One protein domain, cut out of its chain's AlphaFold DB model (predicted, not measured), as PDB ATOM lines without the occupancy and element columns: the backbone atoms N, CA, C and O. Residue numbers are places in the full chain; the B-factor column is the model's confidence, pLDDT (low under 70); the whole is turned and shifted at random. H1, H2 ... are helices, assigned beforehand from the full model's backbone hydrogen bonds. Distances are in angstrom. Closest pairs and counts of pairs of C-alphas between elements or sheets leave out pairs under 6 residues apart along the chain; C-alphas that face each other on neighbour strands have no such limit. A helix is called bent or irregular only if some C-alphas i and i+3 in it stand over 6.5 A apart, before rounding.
ATOM      1  N   ALA A   2     108.414  98.341 184.312       66.50
ATOM      2  CA  ALA A   2     107.601  99.461 184.825       66.50
ATOM      3  C   ALA A   2     108.269 100.848 184.666       66.50
ATOM      4  O   ALA A   2     107.629 101.778 184.183       66.50
ATOM      5  N   ASP A   3     109.572 100.970 184.953       75.25
ATOM      6  CA  ASP A   3     110.302 102.245 184.809       75.25
ATOM      7  C   ASP A   3     110.416 102.735 183.359       75.25
ATOM      8  O   ASP A   3     110.392 103.939 183.101       75.25
ATOM      9  N   LEU A   4     110.484 101.812 182.394       80.38
ATOM     10  CA  LEU A   4     110.571 102.156 180.974       80.38
ATOM     11  C   LEU A   4     109.275 102.822 180.488       80.38
ATOM     12  O   LEU A   4     109.309 103.811 179.756       80.38
ATOM     13  N   HIS A   5     108.135 102.296 180.942       84.44
ATOM     14  CA  HIS A   5     106.813 102.823 180.616       84.44
ATOM     15  C   HIS A   5     106.602 104.222 181.214       84.44
ATOM     16  O   HIS A   5     106.192 105.134 180.502       84.44
ATOM     17  N   ILE A   6     107.008 104.430 182.472       87.31
ATOM     18  CA  ILE A   6     106.923 105.735 183.153       87.31
ATOM     19  C   ILE A   6     107.732 106.811 182.411       87.31
ATOM     20  O   ILE A   6     107.280 107.950 182.252       87.31
ATOM     21  N   VAL A   7     108.944 106.481 181.950       85.56
ATOM     22  CA  VAL A   7     109.787 107.439 181.217       85.56
ATOM     23  C   VAL A   7     109.200 107.753 179.840       85.56
ATOM     24  O   VAL A   7     109.215 108.920 179.437       85.56
ATOM     25  N   HIS A   8     108.646 106.755 179.151       88.44
ATOM     26  CA  HIS A   8     107.978 106.936 177.865       88.44
ATOM     27  C   HIS A   8     106.760 107.871 177.971       88.44
ATOM     28  O   HIS A   8     106.718 108.890 177.282       88.44
ATOM     29  N   GLU A   9     105.843 107.622 178.910       90.00
ATOM     30  CA  GLU A   9     104.680 108.494 179.145       90.00
ATOM     31  C   GLU A   9     105.097 109.935 179.483       90.00
ATOM     32  O   GLU A   9     104.497 110.915 179.025       90.00
ATOM     33  N   ALA A  10     106.164 110.099 180.273       88.88
ATOM     34  CA  ALA A  10     106.677 111.417 180.625       88.88
ATOM     35  C   ALA A  10     107.259 112.176 179.420       88.88
ATOM     36  O   ALA A  10     107.203 113.410 179.401       88.88
ATOM     37  N   ILE A  11     107.826 111.466 178.439       91.00
ATOM     38  CA  ILE A  11     108.311 112.030 177.173       91.00
ATOM     39  C   ILE A  11     107.124 112.483 176.320       91.00
ATOM     40  O   ILE A  11     107.080 113.652 175.933       91.00
ATOM     41  N   GLU A  12     106.134 111.615 176.100       93.00
ATOM     42  CA  GLU A  12     104.943 111.935 175.299       93.00
ATOM     43  C   GLU A  12     104.174 113.130 175.871       93.00
ATOM     44  O   GLU A  12     103.835 114.076 175.155       93.00
ATOM     45  N   LYS A  13     103.992 113.161 177.196       93.06
ATOM     46  CA  LYS A  13     103.367 114.295 177.885       93.06
ATOM     47  C   LYS A  13     104.120 115.605 177.640       93.06
ATOM     48  O   LYS A  13     103.496 116.655 177.495       93.06
ATOM     49  N   ARG A  14     105.456 115.567 177.606       91.00
ATOM     50  CA  ARG A  14     106.287 116.760 177.381       91.00
ATOM     51  C   ARG A  14     106.233 117.227 175.928       91.00
ATOM     52  O   ARG A  14     106.207 118.435 175.713       91.00
ATOM     53  N   ILE A  15     106.174 116.298 174.972       92.62
ATOM     54  CA  ILE A  15     105.964 116.594 173.546       92.62
ATOM     55  C   ILE A  15     104.624 117.306 173.361       92.62
ATOM     56  O   ILE A  15     104.596 118.406 172.819       92.62
ATOM     57  N   LYS A  16     103.539 116.768 173.930       94.44
ATOM     58  CA  LYS A  16     102.218 117.407 173.858       94.44
ATOM     59  C   LYS A  16     102.222 118.827 174.436       94.44
ATOM     60  O   LYS A  16     101.679 119.751 173.840       94.44
ATOM     61  N   TRP A  17     102.886 119.036 175.575       93.25
ATOM     62  CA  TRP A  17     103.027 120.381 176.152       93.25
ATOM     63  C   TRP A  17     103.831 121.339 175.266       93.25
ATOM     64  O   TRP A  17     103.521 122.529 175.236       93.25
ATOM     65  N   LEU A  18     104.859 120.844 174.569       93.00
ATOM     66  CA  LEU A  18     105.622 121.628 173.596       93.00
ATOM     67  C   LEU A  18     104.759 122.031 172.397       93.00
ATOM     68  O   LEU A  18     104.811 123.183 171.973       93.00
ATOM     69  N   GLU A  19     103.934 121.127 171.880       93.19
ATOM     70  CA  GLU A  19     103.007 121.433 170.786       93.19
ATOM     71  C   GLU A  19     101.981 122.496 171.199       93.19
ATOM     72  O   GLU A  19     101.787 123.485 170.490       93.19
ATOM     73  N   ASP A  20     101.373 122.340 172.379       93.69
ATOM     74  CA  ASP A  20     100.368 123.273 172.893       93.69
ATOM     75  C   ASP A  20     100.950 124.672 173.137       93.69
ATOM     76  O   ASP A  20     100.328 125.684 172.806       93.69
ATOM     77  N   ILE A  21     102.156 124.763 173.707       93.75
ATOM     78  CA  ILE A  21     102.782 126.062 173.976       93.75
ATOM     79  C   ILE A  21     103.293 126.737 172.699       93.75
ATOM     80  O   ILE A  21     103.296 127.964 172.631       93.75
ATOM     81  N   THR A  22     103.690 125.955 171.691       91.69
ATOM     82  CA  THR A  22     104.141 126.485 170.398       91.69
ATOM     83  C   THR A  22     102.977 127.094 169.629       91.69
ATOM     84  O   THR A  22     103.120 128.194 169.115       91.69
ATOM     85  N   LYS A  23     101.787 126.477 169.650       92.88
ATOM     86  CA  LYS A  23     100.576 127.095 169.071       92.88
ATOM     87  C   LYS A  23     100.280 128.462 169.691       92.88
ATOM     88  O   LYS A  23      99.970 129.416 168.994       92.88
ATOM     89  N   ARG A  24     100.447 128.575 171.011       93.31
ATOM     90  CA  ARG A  24     100.245 129.837 171.739       93.31
ATOM     91  C   ARG A  24     101.313 130.890 171.446       93.31
ATOM     92  O   ARG A  24     101.075 132.056 171.750       93.31
ATOM     93  N   LEU A  25     102.484 130.500 170.932       94.00
ATOM     94  CA  LEU A  25     103.570 131.428 170.611       94.00
ATOM     95  C   LEU A  25     103.163 132.385 169.490       94.00
ATOM     96  O   LEU A  25     103.463 133.575 169.584       94.00
ATOM     97  N   ASP A  26     102.445 131.888 168.485       92.88
ATOM     98  CA  ASP A  26     101.964 132.708 167.372       92.88
ATOM     99  C   ASP A  26     100.946 133.744 167.861       92.88
ATOM    100  O   ASP A  26     101.069 134.933 167.558       92.88
ATOM    101  N   ASP A  27     100.008 133.327 168.717       95.12
ATOM    102  CA  ASP A  27      99.009 134.221 169.313       95.12
ATOM    103  C   ASP A  27      99.668 135.359 170.100       95.12
ATOM    104  O   ASP A  27      99.359 136.536 169.894       95.12
ATOM    105  N   VAL A  28     100.622 135.041 170.985       96.12
ATOM    106  CA  VAL A  28     101.315 136.084 171.758       96.12
ATOM    107  C   VAL A  28     102.271 136.915 170.908       96.12
ATOM    108  O   VAL A  28     102.511 138.077 171.231       96.12
ATOM    109  N   GLY A  29     102.804 136.350 169.823       97.00
ATOM    110  CA  GLY A  29     103.599 137.072 168.835       97.00
ATOM    111  C   GLY A  29     102.769 138.146 168.139       97.00
ATOM    112  O   GLY A  29     103.185 139.303 168.087       97.00
ATOM    113  N   ASN A  30     101.559 137.789 167.704       97.25
ATOM    114  CA  ASN A  30     100.607 138.715 167.095       97.25
ATOM    115  C   ASN A  30     100.168 139.808 168.073       97.25
ATOM    116  O   ASN A  30     100.222 140.988 167.733       97.25
ATOM    117  N   ILE A  31      99.816 139.441 169.310       97.50
ATOM    118  CA  ILE A  31      99.452 140.410 170.358       97.50
ATOM    119  C   ILE A  31     100.601 141.394 170.610       97.50
ATOM    120  O   ILE A  31     100.377 142.599 170.698       97.50
ATOM    121  N   LYS A  32     101.844 140.903 170.686       97.94
ATOM    122  CA  LYS A  32     103.026 141.757 170.844       97.94
ATOM    123  C   LYS A  32     103.216 142.700 169.655       97.94
ATOM    124  O   LYS A  32     103.543 143.864 169.871       97.94
ATOM    125  N   ALA A  33     103.042 142.214 168.427       97.94
ATOM    126  CA  ALA A  33     103.182 143.033 167.225       97.94
ATOM    127  C   ALA A  33     102.127 144.150 167.172       97.94
ATOM    128  O   ALA A  33     102.471 145.297 166.898       97.94
ATOM    129  N   ILE A  34     100.874 143.827 167.505       98.12
ATOM    130  CA  ILE A  34      99.781 144.803 167.597       98.12
ATOM    131  C   ILE A  34     100.090 145.846 168.674       98.12
ATOM    132  O   ILE A  34     100.118 147.032 168.370       98.12
ATOM    133  N   ALA A  35     100.425 145.420 169.896       98.00
ATOM    134  CA  ALA A  35     100.701 146.340 171.000       98.00
ATOM    135  C   ALA A  35     101.904 147.264 170.727       98.00
ATOM    136  O   ALA A  35     101.911 148.419 171.148       98.00
ATOM    137  N   LEU A  36     102.921 146.774 170.007       97.19
ATOM    138  CA  LEU A  36     104.034 147.595 169.525       97.19
ATOM    139  C   LEU A  36     103.550 148.658 168.529       97.19
ATOM    140  O   LEU A  36     103.865 149.833 168.700       97.19
ATOM    141  N   GLY A  37     102.764 148.256 167.529       97.56
ATOM    142  CA  GLY A  37     102.223 149.176 166.529       97.56
ATOM    143  C   GLY A  37     101.280 150.226 167.122       97.56
ATOM    144  O   GLY A  37     101.342 151.395 166.738       97.56
ATOM    145  N   ASP A  38     100.447 149.836 168.085       97.81
ATOM    146  CA  ASP A  38      99.529 150.742 168.775       97.81
ATOM    147  C   ASP A  38     100.284 151.789 169.596       97.81
ATOM    148  O   ASP A  38      99.964 152.976 169.510       97.81
ATOM    149  N   TYR A  39     101.338 151.387 170.315       97.44
ATOM    150  CA  TYR A  39     102.194 152.322 171.044       97.44
ATOM    151  C   TYR A  39     102.923 153.294 170.103       97.44
ATOM    152  O   TYR A  39     102.892 154.506 170.330       97.44
ATOM    153  N   ASP A  40     103.518 152.795 169.016       97.31
ATOM    154  CA  ASP A  40     104.221 153.630 168.031       97.31
ATOM    155  C   ASP A  40     103.272 154.647 167.369       97.31
ATOM    156  O   ASP A  40     103.617 155.815 167.150       97.31
ATOM    157  N   LYS A  41     102.032 154.233 167.098       97.50
ATOM    158  CA  LYS A  41     100.983 155.118 166.590       97.50
ATOM    159  C   LYS A  41     100.566 156.155 167.632       97.50
ATOM    160  O   LYS A  41     100.468 157.339 167.299       97.50
ATOM    161  N   ALA A  42     100.315 155.736 168.872       96.88
ATOM    162  CA  ALA A  42      99.899 156.620 169.956       96.88
ATOM    163  C   ALA A  42     100.949 157.708 170.211       96.88
ATOM    164  O   ALA A  42     100.620 158.898 170.214       96.88
ATOM    165  N   ILE A  43     102.226 157.326 170.297       96.50
ATOM    166  CA  ILE A  43     103.307 158.273 170.564       96.50
ATOM    167  C   ILE A  43     103.528 159.247 169.406       96.50
ATOM    168  O   ILE A  43     103.772 160.432 169.645       96.50
ATOM    169  N   ALA A  44     103.382 158.798 168.155       96.38
ATOM    170  CA  ALA A  44     103.456 159.674 166.990       96.38
ATOM    171  C   ALA A  44     102.325 160.715 166.997       96.38
ATOM    172  O   ALA A  44     102.570 161.906 166.790       96.38
ATOM    173  N   ILE A  45     101.095 160.286 167.305       95.94
ATOM    174  CA  ILE A  45      99.934 161.178 167.419       95.94
ATOM    175  C   ILE A  45     100.128 162.173 168.569       95.94
ATOM    176  O   ILE A  45      99.915 163.371 168.378       95.94
ATOM    177  N   ALA A  46     100.546 161.712 169.751       94.94
ATOM    178  CA  ALA A  46     100.787 162.572 170.908       94.94
ATOM    179  C   ALA A  46     101.886 163.608 170.623       94.94
ATOM    180  O   ALA A  46     101.695 164.803 170.858       94.94
ATOM    181  N   THR A  47     102.991 163.172 170.017       95.12
ATOM    182  CA  THR A  47     104.093 164.041 169.583       95.12
ATOM    183  C   THR A  47     103.601 165.117 168.614       95.12
ATOM    184  O   THR A  47     103.907 166.294 168.801       95.12
ATOM    185  N   ALA A  48     102.798 164.748 167.610       94.56
ATOM    186  CA  ALA A  48     102.241 165.696 166.648       94.56
ATOM    187  C   ALA A  48     101.300 166.712 167.318       94.56
ATOM    188  O   ALA A  48     101.427 167.915 167.094       94.56
ATOM    189  N   LYS A  49     100.397 166.251 168.193       93.44
ATOM    190  CA  LYS A  49      99.463 167.125 168.920       93.44
ATOM    191  C   LYS A  49     100.189 168.149 169.799       93.44
ATOM    192  O   LYS A  49      99.806 169.323 169.800       93.44
ATOM    193  N   LEU A  50     101.242 167.722 170.500       93.06
ATOM    194  CA  LEU A  50     102.099 168.588 171.317       93.06
ATOM    195  C   LEU A  50     102.898 169.569 170.449       93.06
ATOM    196  O   LEU A  50     102.972 170.754 170.765       93.06
ATOM    197  N   ALA A  51     103.443 169.115 169.318       91.75
ATOM    198  CA  ALA A  51     104.185 169.968 168.390       91.75
ATOM    199  C   ALA A  51     103.317 171.054 167.734       91.75
ATOM    200  O   ALA A  51     103.832 172.131 167.414       91.75
ATOM    201  N   LEU A  52     102.022 170.782 167.555       91.81
ATOM    202  CA  LEU A  52     101.023 171.735 167.067       91.81
ATOM    203  C   LEU A  52     100.442 172.630 168.179       91.81
ATOM    204  O   LEU A  52      99.688 173.544 167.869       91.81
ATOM    205  N   GLY A  53     100.764 172.385 169.457       88.75
ATOM    206  CA  GLY A  53     100.217 173.150 170.588       88.75
ATOM    207  C   GLY A  53      98.714 172.938 170.812       88.75
ATOM    208  O   GLY A  53      98.046 173.789 171.388       88.75
ATOM    209  N   THR A  54      98.163 171.819 170.331       89.31
ATOM    210  CA  THR A  54      96.720 171.510 170.435       89.31
ATOM    211  C   THR A  54      96.327 170.888 171.776       89.31
ATOM    212  O   THR A  54      95.144 170.810 172.103       89.31
ATOM    213  N   VAL A  55      97.314 170.435 172.550       87.88
ATOM    214  CA  VAL A  55      97.121 169.788 173.850       87.88
ATOM    215  C   VAL A  55      97.099 170.852 174.939       87.88
ATOM    216  O   VAL A  55      98.065 171.592 175.088       87.88
ATOM    217  N   LYS A  56      96.005 170.904 175.701       87.00
ATOM    218  CA  LYS A  56      95.832 171.841 176.824       87.00
ATOM    219  C   LYS A  56      96.185 171.232 178.180       87.00
ATOM    220  O   LYS A  56      96.357 171.960 179.148       87.00
ATOM    221  N   GLU A  57      96.281 169.909 178.245       89.12
ATOM    222  CA  GLU A  57      96.517 169.164 179.477       89.12
ATOM    223  C   GLU A  57      97.296 167.882 179.181       89.12
ATOM    224  O   GLU A  57      96.987 167.166 178.226       89.12
ATOM    225  N   VAL A  58      98.305 167.587 180.001       87.62
ATOM    226  CA  VAL A  58      99.051 166.325 179.981       87.62
ATOM    227  C   VAL A  58      99.131 165.791 181.401       87.62
ATOM    228  O   VAL A  58      99.591 166.493 182.298       87.62
ATOM    229  N   CYS A  59      98.704 164.544 181.603       83.88
ATOM    230  CA  CYS A  59      98.767 163.858 182.897       83.88
ATOM    231  C   CYS A  59      98.137 164.658 184.060       83.88
ATOM    232  O   CYS A  59      98.704 164.701 185.150       83.88
ATOM    233  N   GLY A  60      97.002 165.332 183.837       86.19
ATOM    234  CA  GLY A  60      96.353 166.155 184.866       86.19
ATOM    235  C   GLY A  60      96.942 167.559 185.035       86.19
ATOM    236  O   GLY A  60      96.474 168.320 185.879       86.19
ATOM    237  N   VAL A  61      97.977 167.917 184.267       86.94
ATOM    238  CA  VAL A  61      98.661 169.211 184.362       86.94
ATOM    239  C   VAL A  61      98.346 170.052 183.133       86.94
ATOM    240  O   VAL A  61      98.627 169.650 182.002       86.94
ATOM    241  N   ALA A  62      97.784 171.239 183.357       88.69
ATOM    242  CA  ALA A  62      97.532 172.204 182.295       88.69
ATOM    243  C   ALA A  62      98.852 172.682 181.672       88.69
ATOM    244  O   ALA A  62      99.811 172.994 182.381       88.69
ATOM    245  N   ILE A  63      98.888 172.760 180.344       87.00
ATOM    246  CA  ILE A  63     100.027 173.291 179.594       87.00
ATOM    247  C   ILE A  63      99.580 174.558 178.881       87.00
ATOM    248  O   ILE A  63      98.571 174.553 178.174       87.00
ATOM    249  N   ASP A  64     100.352 175.628 179.051       82.69
ATOM    250  CA  ASP A  64     100.148 176.858 178.301       82.69
ATOM    251  C   ASP A  64     100.989 176.847 177.019       82.69
ATOM    252  O   ASP A  64     102.223 176.830 177.044       82.69
ATOM    253  N   GLY A  65     100.301 176.816 175.880       83.25
ATOM    254  CA  GLY A  65     100.911 176.852 174.559       83.25
ATOM    255  C   GLY A  65     101.728 175.610 174.184       83.25
ATOM    256  O   GLY A  65     101.479 174.482 174.611       83.25
ATOM    257  N   LYS A  66     102.694 175.819 173.284       89.69
ATOM    258  CA  LYS A  66     103.523 174.750 172.723       89.69
ATOM    259  C   LYS A  66     104.701 174.439 173.657       89.69
ATOM    260  O   LYS A  66     105.536 175.320 173.869       89.69
ATOM    261  N   PRO A  67     104.846 173.192 174.142       88.56
ATOM    262  CA  PRO A  67     105.987 172.823 174.965       88.56
ATOM    263  C   PRO A  67     107.306 172.872 174.167       88.56
ATOM    264  O   PRO A  67     107.313 172.636 172.952       88.56
ATOM    265  N   PRO A  68     108.446 173.128 174.837       91.25
ATOM    266  CA  PRO A  68     109.770 173.067 174.225       91.25
ATOM    267  C   PRO A  68     110.015 171.737 173.509       91.25
ATOM    268  O   PRO A  68     109.649 170.676 174.017       91.25
ATOM    269  N   ALA A  69     110.707 171.769 172.367       89.62
ATOM    270  CA  ALA A  69     110.963 170.574 171.555       89.62
ATOM    271  C   ALA A  69     111.649 169.436 172.336       89.62
ATOM    272  O   ALA A  69     111.356 168.263 172.112       89.62
ATOM    273  N   THR A  70     112.505 169.778 173.302       91.75
ATOM    274  CA  THR A  70     113.190 168.827 174.191       91.75
ATOM    275  C   THR A  70     112.254 168.116 175.174       91.75
ATOM    276  O   THR A  70     112.589 167.032 175.652       91.75
ATOM    277  N   LEU A  71     111.084 168.694 175.472       91.00
ATOM    278  CA  LEU A  71     110.077 168.137 176.381       91.00
ATOM    279  C   LEU A  71     108.953 167.396 175.654       91.00
ATOM    280  O   LEU A  71     108.348 166.516 176.258       91.00
ATOM    281  N   ILE A  72     108.711 167.686 174.370       92.75
ATOM    282  CA  ILE A  72     107.641 167.051 173.578       92.75
ATOM    283  C   ILE A  72     107.701 165.525 173.683       92.75
ATOM    284  O   ILE A  72     106.683 164.899 173.960       92.75
ATOM    285  N   LYS A  73     108.887 164.928 173.512       92.75
ATOM    286  CA  LYS A  73     109.043 163.470 173.570       92.75
ATOM    287  C   LYS A  73     108.656 162.904 174.941       92.75
ATOM    288  O   LYS A  73     107.878 161.965 175.005       92.75
ATOM    289  N   LYS A  74     109.149 163.504 176.029       92.56
ATOM    290  CA  LYS A  74     108.855 163.050 177.400       92.56
ATOM    291  C   LYS A  74     107.374 163.197 177.750       92.56
ATOM    292  O   LYS A  74     106.807 162.340 178.417       92.56
ATOM    293  N   LEU A  75     106.745 164.279 177.293       93.50
ATOM    294  CA  LEU A  75     105.312 164.499 177.482       93.50
ATOM    295  C   LEU A  75     104.489 163.491 176.674       93.50
ATOM    296  O   LEU A  75     103.548 162.923 177.213       93.50
ATOM    297  N   ALA A  76     104.874 163.212 175.426       94.38
ATOM    298  CA  ALA A  76     104.228 162.192 174.604       94.38
ATOM    299  C   ALA A  76     104.342 160.791 175.232       94.38
ATOM    300  O   ALA A  76     103.354 160.066 175.266       94.38
ATOM    301  N   GLU A  77     105.509 160.438 175.781       94.12
ATOM    302  CA  GLU A  77     105.714 159.193 176.538       94.12
ATOM    303  C   GLU A  77     104.800 159.120 177.770       94.12
ATOM    304  O   GLU A  77     104.199 158.079 178.024       94.12
ATOM    305  N   GLY A  78     104.643 160.225 178.507       93.38
ATOM    306  CA  GLY A  78     103.719 160.297 179.642       93.38
ATOM    307  C   GLY A  78     102.252 160.128 179.232       93.38
ATOM    308  O   GLY A  78     101.515 159.382 179.877       93.38
ATOM    309  N   MET A  79     101.843 160.771 178.131       93.38
ATOM    310  CA  MET A  79     100.486 160.664 177.578       93.38
ATOM    311  C   MET A  79     100.142 159.250 177.105       93.38
ATOM    312  O   MET A  79      98.976 158.884 177.155       93.38
ATOM    313  N   CYS A  80     101.134 158.486 176.641       95.94
ATOM    314  CA  CYS A  80     100.948 157.141 176.084       95.94
ATOM    315  C   CYS A  80     101.408 156.047 177.064       95.94
ATOM    316  O   CYS A  80     101.926 155.000 176.659       95.94
ATOM    317  N   SER A  81     101.324 156.321 178.369       95.62
ATOM    318  CA  SER A  81     101.826 155.415 179.405       95.62
ATOM    319  C   SER A  81     101.033 154.106 179.473       95.62
ATOM    320  O   SER A  81     101.633 153.053 179.691       95.62
ATOM    321  N   ASP A  82      99.732 154.131 179.193       95.69
ATOM    322  CA  ASP A  82      98.887 152.930 179.177       95.69
ATOM    323  C   ASP A  82      99.214 152.010 177.989       95.69
ATOM    324  O   ASP A  82      99.359 150.791 178.146       95.69
ATOM    325  N   GLU A  83      99.418 152.576 176.797       97.56
ATOM    326  CA  GLU A  83      99.876 151.829 175.624       97.56
ATOM    327  C   GLU A  83     101.279 151.257 175.857       97.56
ATOM    328  O   GLU A  83     101.550 150.106 175.504       97.56
ATOM    329  N   ARG A  84     102.158 152.014 176.531       96.81
ATOM    330  CA  ARG A  84     103.494 151.541 176.918       96.81
ATOM    331  C   ARG A  84     103.416 150.340 177.858       96.81
ATOM    332  O   ARG A  84     104.134 149.360 177.661       96.81
ATOM    333  N   VAL A  85     102.547 150.392 178.867       97.81
ATOM    334  CA  VAL A  85     102.316 149.272 179.793       97.81
ATOM    335  C   VAL A  85     101.795 148.053 179.034       97.81
ATOM    336  O   VAL A  85     102.313 146.950 179.213       97.81
ATOM    337  N   THR A  86     100.831 148.247 178.136       97.94
ATOM    338  CA  THR A  86     100.263 147.177 177.302       97.94
ATOM    339  C   THR A  86     101.336 146.499 176.442       97.94
ATOM    340  O   THR A  86     101.445 145.270 176.419       97.94
ATOM    341  N   GLN A  87     102.193 147.293 175.796       97.75
ATOM    342  CA  GLN A  87     103.330 146.814 175.012       97.75
ATOM    343  C   GLN A  87     104.328 146.003 175.856       97.75
ATOM    344  O   GLN A  87     104.812 144.951 175.418       97.75
ATOM    345  N   GLU A  88     104.650 146.468 177.066       97.88
ATOM    346  CA  GLU A  88     105.566 145.770 177.976       97.88
ATOM    347  C   GLU A  88     104.972 144.445 178.477       97.88
ATOM    348  O   GLU A  88     105.665 143.423 178.489       97.88
ATOM    349  N   ILE A  89     103.676 144.409 178.806       98.12
ATOM    350  CA  ILE A  89     102.971 143.172 179.176       98.12
ATOM    351  C   ILE A  89     103.042 142.155 178.033       98.12
ATOM    352  O   ILE A  89     103.446 141.009 178.253       98.12
ATOM    353  N   ALA A  90     102.717 142.567 176.805       97.81
ATOM    354  CA  ALA A  90     102.759 141.687 175.640       97.81
ATOM    355  C   ALA A  90     104.184 141.179 175.351       97.81
ATOM    356  O   ALA A  90     104.402 139.996 175.075       97.81
ATOM    357  N   THR A  91     105.185 142.051 175.495       97.75
ATOM    358  CA  THR A  91     106.600 141.691 175.334       97.75
ATOM    359  C   THR A  91     107.048 140.663 176.369       97.75
ATOM    360  O   THR A  91     107.737 139.697 176.024       97.75
ATOM    361  N   ASN A  92     106.653 140.836 177.629       98.06
ATOM    362  CA  ASN A  92     107.001 139.913 178.704       98.06
ATOM    363  C   ASN A  92     106.264 138.576 178.578       98.06
ATOM    364  O   ASN A  92     106.872 137.529 178.810       98.06
ATOM    365  N   ALA A  93     105.005 138.581 178.136       97.25
ATOM    366  CA  ALA A  93     104.261 137.360 177.833       97.25
ATOM    367  C   ALA A  93     104.957 136.533 176.736       97.25
ATOM    368  O   ALA A  93     105.192 135.335 176.919       97.25
ATOM    369  N   TYR A  94     105.375 137.186 175.648       97.62
ATOM    370  CA  TYR A  94     106.130 136.558 174.563       97.62
ATOM    371  C   TYR A  94     107.457 135.953 175.051       97.62
ATOM    372  O   TYR A  94     107.729 134.772 174.828       97.62
ATOM    373  N   LYS A  95     108.263 136.730 175.792       97.38
ATOM    374  CA  LYS A  95     109.526 136.248 176.381       97.38
ATOM    375  C   LYS A  95     109.299 135.056 177.315       97.38
ATOM    376  O   LYS A  95     110.034 134.076 177.236       97.38
ATOM    377  N   SER A  96     108.264 135.110 178.155       97.06
ATOM    378  CA  SER A  96     107.919 134.027 179.082       97.06
ATOM    379  C   SER A  96     107.633 132.714 178.352       97.06
ATOM    380  O   SER A  96     108.093 131.656 178.787       97.06
ATOM    381  N   ILE A  97     106.910 132.765 177.230       96.25
ATOM    382  CA  ILE A  97     106.615 131.577 176.420       96.25
ATOM    383  C   ILE A  97     107.892 130.998 175.805       96.25
ATOM    384  O   ILE A  97     108.115 129.795 175.932       96.25
ATOM    385  N   ILE A  98     108.771 131.831 175.240       96.75
ATOM    386  CA  ILE A  98     110.070 131.373 174.717       96.75
ATOM    387  C   ILE A  98     110.891 130.683 175.809       96.75
ATOM    388  O   ILE A  98     111.412 129.587 175.599       96.75
ATOM    389  N   THR A  99     110.982 131.281 177.000       97.31
ATOM    390  CA  THR A  99     111.710 130.675 178.123       97.31
ATOM    391  C   THR A  99     111.107 129.328 178.520       97.31
ATOM    392  O   THR A  99     111.844 128.366 178.739       97.31
ATOM    393  N   LYS A 100     109.773 129.218 178.566       95.75
ATOM    394  CA  LYS A 100     109.089 127.951 178.863       95.75
ATOM    395  C   LYS A 100     109.382 126.887 177.810       95.75
ATOM    396  O   LYS A 100     109.665 125.756 178.196       95.75
ATOM    397  N   ILE A 101     109.373 127.236 176.523       95.62
ATOM    398  CA  ILE A 101     109.773 126.331 175.435       95.62
ATOM    399  C   ILE A 101     111.200 125.827 175.669       95.62
ATOM    400  O   ILE A 101     111.422 124.618 175.671       95.62
ATOM    401  N   GLY A 102     112.148 126.720 175.969       94.94
ATOM    402  CA  GLY A 102     113.535 126.339 176.258       94.94
ATOM    403  C   GLY A 102     113.658 125.343 177.419       94.94
ATOM    404  O   GLY A 102     114.328 124.318 177.293       94.94
TER     405      GLY A 102
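Overview. This is residues 2 to 102 of the 119 residues of an uncharacterized protein of marine sediment metagenome (UniProt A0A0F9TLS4). One long helix, H1, runs nearly the whole length of the domain; after the loop of residues 52 to 68, the backbone folds back along it as short H2 and then H3, which lies side by side with H1. The first residues of H1, 2 to 16, stick out as a bare arm beyond H3, while the loop of residues 52 to 68 makes the opposite end. The printed part has 101 residues, with three named helices in the order H1, H2, H3 and no named strand, and its class is all helix. It is extended, with a radius of gyration of the C-alphas of 22.3 A and spans of 78 by 19 by 18 A, the arm adding to the length.

Arrangement. H1, residues 2 to 51, stands free over residues 2 to 16. H1 touches H3, residues 81 to 102, with residues 18 to 42 alone; the closest C-alphas are those of Lys 32 and Ala 90, 4.8 A apart. These two run opposite ways at a shallow tilt of 22 degrees. Farther along, residues 43 to 51 alone of H1 touch H2, residues 69 to 79, where the closest C-alphas, of Ala 46 and Ala 76, are 5.1 A apart. H1 and H2 run opposite ways at a steep tilt of 48 degrees. H2 and H3 are close but not clearly touching, with the closest C-alphas, of Glu 77 and Arg 84, 8.0 A apart. They run the same way at a steep tilt of 68 degrees, only just short of about perpendicular. In H3 every O i to N i+4 pair is within hydrogen-bond range; in H1 44 of 46 are, and in H2 5 of 7.

Along the chain. H1 begins at C-alpha 2, at (107.601, 99.461, 184.825), and ends at C-alpha 51, at (104.185, 169.968, 168.390), 72.5 A away. It is neither bent nor irregular, but only just: C-alphas 23 and 26 are 6.0 A apart. In the stretch that follows, residues 57 to 58 pair with residues 61 to 62, antiparallel. H2 measures 15.6 A from C-alpha 69 to C-alpha 79 and is irregular, but only just: C-alphas 70 and 73 are 6.8 A apart. H3 measures 31.5 A and ends at C-alpha 102, at (113.535, 126.339, 176.258).

Size, cuts and confidence. The two C-alphas farthest apart, those of Ala 2 and Gly 65, are 78.4 A apart. Without the free residues the body spans 57 by 19 by 16 A. The link from H1 to H2, 17 residues, is long, and the link from H2 to H3, 1 residue, is tight. The printed part has no cut. Its mean pLDDT is 92.9, and residue 2 alone is under 70.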